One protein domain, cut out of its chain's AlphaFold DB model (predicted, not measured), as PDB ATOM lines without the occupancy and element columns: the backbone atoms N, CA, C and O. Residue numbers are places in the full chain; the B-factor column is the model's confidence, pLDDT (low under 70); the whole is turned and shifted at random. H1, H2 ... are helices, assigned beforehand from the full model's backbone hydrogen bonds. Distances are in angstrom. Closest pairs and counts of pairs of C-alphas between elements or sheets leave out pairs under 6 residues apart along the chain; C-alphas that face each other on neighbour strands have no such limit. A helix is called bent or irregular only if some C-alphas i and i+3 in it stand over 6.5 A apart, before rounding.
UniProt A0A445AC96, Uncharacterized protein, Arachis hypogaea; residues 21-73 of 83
ATOM      1  N   GLU A  21      39.184   0.336  14.680       94.38
ATOM      2  CA  GLU A  21      39.149   1.518  13.823       94.38
ATOM      3  C   GLU A  21      39.265   1.121  12.347       94.38
ATOM      4  O   GLU A  21      38.494   1.600  11.509       94.38
ATOM      5  N   GLU A  22      40.170   0.192  12.027       94.56
ATOM      6  CA  GLU A  22      40.325  -0.325  10.668       94.56
ATOM      7  C   GLU A  22      39.110  -1.160  10.248       94.56
ATOM      8  O   GLU A  22      38.623  -1.015   9.123       94.56
ATOM      9  N   ILE A  23      38.544  -1.967  11.154       94.81
ATOM     10  CA  ILE A  23      37.288  -2.689  10.892       94.81
ATOM     11  C   ILE A  23      36.178  -1.693  10.531       94.81
ATOM     12  O   ILE A  23      35.546  -1.826   9.478       94.81
ATOM     13  N   GLY A  24      35.973  -0.659  11.353       96.94
ATOM     14  CA  GLY A  24      34.972   0.382  11.103       96.94
ATOM     15  C   GLY A  24      35.197   1.109   9.773       96.94
ATOM     16  O   GLY A  24      34.255   1.316   9.002       96.94
ATOM     17  N   SER A  25      36.452   1.428   9.453       95.88
ATOM     18  CA  SER A  25      36.853   2.051   8.187       95.88
ATOM     19  C   SER A  25      36.508   1.184   6.974       95.88
ATOM     20  O   SER A  25      35.901   1.665   6.010       95.88
ATOM     21  N   VAL A  26      36.841  -0.112   7.000       95.69
ATOM     22  CA  VAL A  26      36.528  -1.033   5.896       95.69
ATOM     23  C   VAL A  26      35.024  -1.217   5.740       95.69
ATOM     24  O   VAL A  26      34.532  -1.156   4.611       95.69
ATOM     25  N   VAL A  27      34.289  -1.389   6.843       96.12
ATOM     26  CA  VAL A  27      32.825  -1.521   6.824       96.12
ATOM     27  C   VAL A  27      32.190  -0.281   6.196       96.12
ATOM     28  O   VAL A  27      31.402  -0.406   5.257       96.12
ATOM     29  N   LYS A  28      32.603   0.921   6.612       97.31
ATOM     30  CA  LYS A  28      32.107   2.174   6.031       97.31
ATOM     31  C   LYS A  28      32.425   2.286   4.538       97.31
ATOM     32  O   LYS A  28      31.550   2.610   3.736       97.31
ATOM     33  N   ARG A  29      33.655   1.963   4.118       96.19
ATOM     34  CA  ARG A  29      34.039   1.972   2.691       96.19
ATOM     35  C   ARG A  29      33.270   0.950   1.853       96.19
ATOM     36  O   ARG A  29      33.026   1.208   0.672       96.19
ATOM     37  N   LEU A  30      32.904  -0.186   2.442       95.81
ATOM     38  CA  LEU A  30      32.138  -1.242   1.785       95.81
ATOM     39  C   LEU A  30      30.654  -0.880   1.637       95.81
ATOM     40  O   LEU A  30      30.080  -1.124   0.577       95.81
ATOM     41  N   ILE A  31      30.042  -0.313   2.676       95.88
ATOM     42  CA  ILE A  31      28.595  -0.056   2.715       95.88
ATOM     43  C   ILE A  31      28.248   1.297   2.083       95.88
ATOM     44  O   ILE A  31      27.346   1.379   1.251       95.88
ATOM     45  N   GLU A  32      28.990   2.349   2.427       96.06
ATOM     46  CA  GLU A  32      28.685   3.732   2.029       96.06
ATOM     47  C   GLU A  32      29.653   4.262   0.961       96.06
ATOM     48  O   GLU A  32      29.339   5.178   0.197       96.06
ATOM     49  N   GLY A  33      30.858   3.693   0.890       95.19
ATOM     50  CA  GLY A  33      31.927   4.189   0.034       95.19
ATOM     51  C   GLY A  33      31.720   3.935  -1.464       95.19
ATOM     52  O   GLY A  33      31.162   2.926  -1.906       95.19
ATOM     53  N   LYS A  34      32.292   4.824  -2.290       95.12
ATOM     54  CA  LYS A  34      32.357   4.653  -3.758       95.12
ATOM     55  C   LYS A  34      33.043   3.339  -4.156       95.12
ATOM     56  O   LYS A  34      32.678   2.741  -5.168       95.12
ATOM     57  N   GLU A  35      34.032   2.897  -3.376       91.44
ATOM     58  CA  GLU A  35      34.722   1.617  -3.578       91.44
ATOM     59  C   GLU A  35      33.766   0.431  -3.414       91.44
ATOM     60  O   GLU A  35      33.679  -0.405  -4.316       91.44
ATOM     61  N   GLY A  36      33.000   0.398  -2.319       94.38
ATOM     62  CA  GLY A  36      31.987  -0.619  -2.053       94.38
ATOM     63  C   GLY A  36      30.893  -0.664  -3.114       94.38
ATOM     64  O   GLY A  36      30.538  -1.738  -3.601       94.38
ATOM     65  N   LYS A  37      30.438   0.503  -3.589       94.94
ATOM     66  CA  LYS A  37      29.447   0.587  -4.674       94.94
ATOM     67  C   LYS A  37      29.963  -0.046  -5.972       94.94
ATOM     68  O   LYS A  37      29.276  -0.875  -6.564       94.94
ATOM     69  N   LYS A  38      31.198   0.276  -6.387       93.62
ATOM     70  CA  LYS A  38      31.847  -0.346  -7.560       93.62
ATOM     71  C   LYS A  38      32.016  -1.854  -7.383       93.62
ATOM     72  O   LYS A  38      31.809  -2.609  -8.330       93.62
ATOM     73  N   LEU A  39      32.391  -2.286  -6.180       94.62
ATOM     74  CA  LEU A  39      32.545  -3.699  -5.864       94.62
ATOM     75  C   LEU A  39      31.211  -4.455  -5.963       94.62
ATOM     76  O   LEU A  39      31.163  -5.533  -6.550       94.62
ATOM     77  N   ARG A  40      30.124  -3.870  -5.452       94.56
ATOM     78  CA  ARG A  40      28.779  -4.448  -5.524       94.56
ATOM     79  C   ARG A  40      28.305  -4.641  -6.965       94.56
ATOM     80  O   ARG A  40      27.758  -5.696  -7.260       94.56
ATOM     81  N   TYR A  41      28.523  -3.667  -7.852       94.75
ATOM     82  CA  TYR A  41      28.162  -3.808  -9.271       94.75
ATOM     83  C   TYR A  41      28.899  -4.971  -9.933       94.75
ATOM     84  O   TYR A  41      28.272  -5.849 -10.509       94.75
ATOM     85  N   ARG A  42      30.216  -5.036  -9.739       93.81
ATOM     86  CA  ARG A  42      31.054  -6.137 -10.229       93.81
ATOM     87  C   ARG A  42      30.600  -7.503  -9.712       93.81
ATOM     88  O   ARG A  42      30.560  -8.477 -10.455       93.81
ATOM     89  N   MET A  43      30.234  -7.592  -8.434       94.81
ATOM     90  CA  MET A  43      29.714  -8.843  -7.873       94.81
ATOM     91  C   MET A  43      28.322  -9.201  -8.377       94.81
ATOM     92  O   MET A  43      28.002 -10.382  -8.461       94.81
ATOM     93  N   LYS A  44      27.509  -8.209  -8.741       96.19
ATOM     94  CA  LYS A  44      26.222  -8.451  -9.387       96.19
ATOM     95  C   LYS A  44      26.415  -9.042 -10.788       96.19
ATOM     96  O   LYS A  44      25.795 -10.057 -11.072       96.19
ATOM     97  N   GLU A  45      27.323  -8.487 -11.589       95.06
ATOM     98  CA  GLU A  45      27.669  -9.029 -12.915       95.06
ATOM     99  C   GLU A  45      28.176 -10.474 -12.813       95.06
ATOM    100  O   GLU A  45      27.717 -11.348 -13.540       95.06
ATOM    101  N   LEU A  46      29.069 -10.761 -11.856       95.00
ATOM    102  CA  LEU A  46      29.524 -12.135 -11.622       95.00
ATOM    103  C   LEU A  46      28.404 -13.064 -11.161       95.00
ATOM    104  O   LEU A  46      28.374 -14.218 -11.577       95.00
ATOM    105  N   LYS A  47      27.502 -12.588 -10.296       96.88
ATOM    106  CA  LYS A  47      26.342 -13.372  -9.859       96.88
ATOM    107  C   LYS A  47      25.460 -13.735 -11.054       96.88
ATOM    108  O   LYS A  47      25.048 -14.883 -11.160       96.88
ATOM    109  N   GLU A  48      25.168 -12.777 -11.925       97.81
ATOM    110  CA  GLU A  48      24.345 -12.990 -13.121       97.81
ATOM    111  C   GLU A  48      25.026 -13.960 -14.093       97.81
ATOM    112  O   GLU A  48      24.409 -14.948 -14.485       97.81
ATOM    113  N   ALA A  49      26.319 -13.769 -14.368       96.44
ATOM    114  CA  ALA A  49      27.097 -14.685 -15.201       96.44
ATOM    115  C   ALA A  49      27.148 -16.109 -14.619       96.44
ATOM    116  O   ALA A  49      27.024 -17.085 -15.352       96.44
ATOM    117  N   ALA A  50      27.298 -16.248 -13.297       97.31
ATOM    118  CA  ALA A  50      27.294 -17.550 -12.632       97.31
ATOM    119  C   ALA A  50      25.937 -18.263 -12.758       97.31
ATOM    120  O   ALA A  50      25.899 -19.465 -13.008       97.31
ATOM    121  N   ILE A  51      24.830 -17.526 -12.616       98.19
ATOM    122  CA  ILE A  51      23.477 -18.065 -12.820       98.19
ATOM    123  C   ILE A  51      23.303 -18.530 -14.271       98.19
ATOM    124  O   ILE A  51      22.777 -19.615 -14.498       98.19
ATOM    125  N   GLU A  52      23.773 -17.746 -15.245       97.94
ATOM    126  CA  GLU A  52      23.672 -18.085 -16.668       97.94
ATOM    127  C   GLU A  52      24.427 -19.377 -17.009       97.94
ATOM    128  O   GLU A  52      23.859 -20.286 -17.615       97.94
ATOM    129  N   VAL A  53      25.693 -19.500 -16.597       97.94
ATOM    130  CA  VAL A  53      26.528 -20.651 -16.988       97.94
ATOM    131  C   VAL A  53      26.139 -21.958 -16.294       97.94
ATOM    132  O   VAL A  53      26.443 -23.020 -16.837       97.94
ATOM    133  N   VAL A  54      25.474 -21.890 -15.134       97.81
ATOM    134  CA  VAL A  54      24.972 -23.056 -14.374       97.81
ATOM    135  C   VAL A  54      23.495 -23.361 -14.674       97.81
ATOM    136  O   VAL A  54      22.994 -24.415 -14.290       97.81
ATOM    137  N   GLY A  55      22.777 -22.482 -15.379       97.00
ATOM    138  CA  GLY A  55      21.398 -22.741 -15.801       97.00
ATOM    139  C   GLY A  55      21.262 -23.994 -16.677       97.00
ATOM    140  O   GLY A  55      22.253 -24.544 -17.157       97.00
ATOM    141  N   GLU A  56      20.024 -24.429 -16.927       94.19
ATOM    142  CA  GLU A  56      19.707 -25.650 -17.694       94.19
ATOM    143  C   GLU A  56      20.430 -25.715 -19.052       94.19
ATOM    144  O   GLU A  56      20.976 -26.742 -19.424       94.19
ATOM    145  N   ASN A  57      20.535 -24.580 -19.750       94.19
ATOM    146  CA  ASN A  57      21.239 -24.467 -21.033       94.19
ATOM    147  C   ASN A  57      22.609 -23.775 -20.932       94.19
ATOM    148  O   ASN A  57      23.185 -23.377 -21.955       94.19
ATOM    149  N   GLY A  58      23.108 -23.611 -19.708       97.56
ATOM    150  CA  GLY A  58      24.357 -22.941 -19.386       97.56
ATOM    151  C   GLY A  58      25.579 -23.723 -19.854       97.56
ATOM    152  O   GLY A  58      25.561 -24.948 -19.991       97.56
ATOM    153  N   SER A  59      26.672 -23.009 -20.123       97.81
ATOM    154  CA  SER A  59      27.896 -23.618 -20.656       97.81
ATOM    155  C   SER A  59      28.525 -24.640 -19.708       97.81
ATOM    156  O   SER A  59      29.006 -25.670 -20.172       97.81
ATOM    157  N   SER A  60      28.492 -24.398 -18.392       97.19
ATOM    158  CA  SER A  60      29.039 -25.336 -17.403       97.19
ATOM    159  C   SER A  60      28.187 -26.601 -17.321       97.19
ATOM    160  O   SER A  60      28.732 -27.703 -17.310       97.19
ATOM    161  N   THR A  61      26.860 -26.456 -17.339       98.06
ATOM    162  CA  THR A  61      25.914 -27.584 -17.363       98.06
ATOM    163  C   THR A  61      26.134 -28.452 -18.597       98.06
ATOM    164  O   THR A  61      26.370 -29.649 -18.461       98.06
ATOM    165  N   LYS A  62      26.206 -27.845 -19.790       98.00
ATOM    166  CA  LYS A  62      26.478 -28.559 -21.049       98.00
ATOM    167  C   LYS A  62      27.808 -29.310 -21.030       98.00
ATOM    168  O   LYS A  62      27.876 -30.456 -21.460       98.00
ATOM    169  N   GLN A  63      28.867 -28.703 -20.493       98.00
ATOM    170  CA  GLN A  63      30.165 -29.374 -20.368       98.00
ATOM    171  C   GLN A  63      30.104 -30.597 -19.443       98.00
ATOM    172  O   GLN A  63      30.717 -31.627 -19.735       98.00
ATOM    173  N   ILE A  64      29.354 -30.507 -18.339       96.88
ATOM    174  CA  ILE A  64      29.138 -31.634 -17.425       96.88
ATOM    175  C   ILE A  64      28.282 -32.719 -18.094       96.88
ATOM    176  O   ILE A  64      28.615 -33.900 -17.990       96.88
ATOM    177  N   GLU A  65      27.230 -32.347 -18.823       96.94
ATOM    178  CA  GLU A  65      26.405 -33.281 -19.598       96.94
ATOM    179  C   GLU A  65      27.232 -34.030 -20.648       96.94
ATOM    180  O   GLU A  65      27.173 -35.257 -20.730       96.94
ATOM    181  N   GLU A  66      28.068 -33.322 -21.410       96.50
ATOM    182  CA  GLU A  66      28.977 -33.928 -22.384       96.50
ATOM    183  C   GLU A  66      29.943 -34.926 -21.732       96.50
ATOM    184  O   GLU A  66      30.195 -36.004 -22.281       96.50
ATOM    185  N   LEU A  67      30.480 -34.591 -20.555       96.31
ATOM    186  CA  LEU A  67      31.347 -35.483 -19.789       96.31
ATOM    187  C   LEU A  67      30.592 -36.735 -19.319       96.31
ATOM    188  O   LEU A  67      31.077 -37.851 -19.516       96.31
ATOM    189  N   ALA A  68      29.387 -36.571 -18.770       95.75
ATOM    190  CA  ALA A  68      28.542 -37.678 -18.332       95.75
ATOM    191  C   ALA A  68      28.159 -38.604 -19.500       95.75
ATOM    192  O   ALA A  68      28.196 -39.830 -19.368       95.75
ATOM    193  N   LEU A  69      27.861 -38.040 -20.676       95.00
ATOM    194  CA  LEU A  69      27.597 -38.803 -21.897       95.00
ATOM    195  C   LEU A  69      28.823 -39.595 -22.355       95.00
ATOM    196  O   LEU A  69      28.675 -40.742 -22.782       95.00
ATOM    197  N   LYS A  70      30.030 -39.022 -22.261       94.44
ATOM    198  CA  LYS A  70      31.272 -39.759 -22.540       94.44
ATOM    199  C   LYS A  70      31.410 -40.940 -21.583       94.44
ATOM    200  O   LYS A  70      31.586 -42.058 -22.050       94.44
ATOM    201  N   TRP A  71      31.243 -40.736 -20.279       93.94
ATOM    202  CA  TRP A  71      31.327 -41.822 -19.297       93.94
ATOM    203  C   TRP A  71      30.277 -42.914 -19.507       93.94
ATOM    204  O   TRP A  71      30.618 -44.092 -19.446       93.94
ATOM    205  N   LYS A  72      29.034 -42.554 -19.848       92.81
ATOM    206  CA  LYS A  72      27.977 -43.532 -20.155       92.81
ATOM    207  C   LYS A  72      28.346 -44.432 -21.338       92.81
ATOM    208  O   LYS A  72      28.022 -45.613 -21.318       92.81
ATOM    209  N   LYS A  73      29.044 -43.904 -22.349       86.50
ATOM    210  CA  LYS A  73      29.530 -44.698 -23.495       86.50
ATOM    211  C   LYS A  73      30.624 -45.696 -23.104       86.50
ATOM    212  O   LYS A  73      30.744 -46.728 -23.751       86.50
TER     213      LYS A  73
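Overview. This is residues 21 to 73 of the 83 residues of an uncharacterized protein of Arachis hypogaea (UniProt A0A445AC96). Three helices, H1, H2 and H3, follow one another end to end as a wide, open bow, with the long H2 as its base and H1 and H3 turning away to the same side at its two ends. They meet as two corners, a sharper one between H1 and H2 and a flatter one between H2 and H3, and no part folds back over another. The printed part has 53 residues with three named helices, in the order H1, H2, H3, and no named strand; the class is all helix. It is extended, with a radius of gyration of the C-alphas of 18.8 A, and the C-alphas span 60 by 18 by 11 A.

Along the chain. The printed part begins with H1, residues 21 to 31, which measures 15.4 A from first to last C-alpha; C-alpha 21 is at (39.149, 1.518, 13.823). After a tight link of 2 residues comes H2, residues 34 to 54, the longest helix, 30.6 A from C-alpha 34 at (32.357, 4.653, -3.758) to C-alpha 54. After a tight link of 4 residues comes H3, residues 59 to 73, 21.3 A long, ending with C-alpha 73 at (29.530, -44.698, -23.495). None of the three helices is bent or irregular.

Arrangement. H1 and H2 touch only at the corner by their link, and H2 does so with residues 35 to 37 alone. Their closest C-alphas, those of Leu 30 and Gly 36, are 3.9 A apart. The two helices run the same way at a steep tilt of 58 degrees, and their centres are 20.5 A apart. H2 and H3 also touch only at the corner by their link, with residues 53 to 54 of H2 and 59 to 61 of H3 alone. Their closest C-alphas, those of Val 53 and Ser 59, are 4.9 A apart. They run the same way at a shallow tilt of 30 degrees, with 27.4 A from centre to centre. H1 and H3 are apart. In H1, H2 and H3 every backbone O i to N i+4 pair is within hydrogen-bond range.

Size, cuts and confidence. The two C-alphas farthest apart are those of the first and last printed residues, Glu 21 and Lys 73, at 60.2 A. Residues 41 to 48, which belong to H2, and residues 63 to 73, which belong to H3, stand free. The printed part has no cut, and neither link is long. The mean pLDDT of the printed part is 95.7, and no printed residue is under 70.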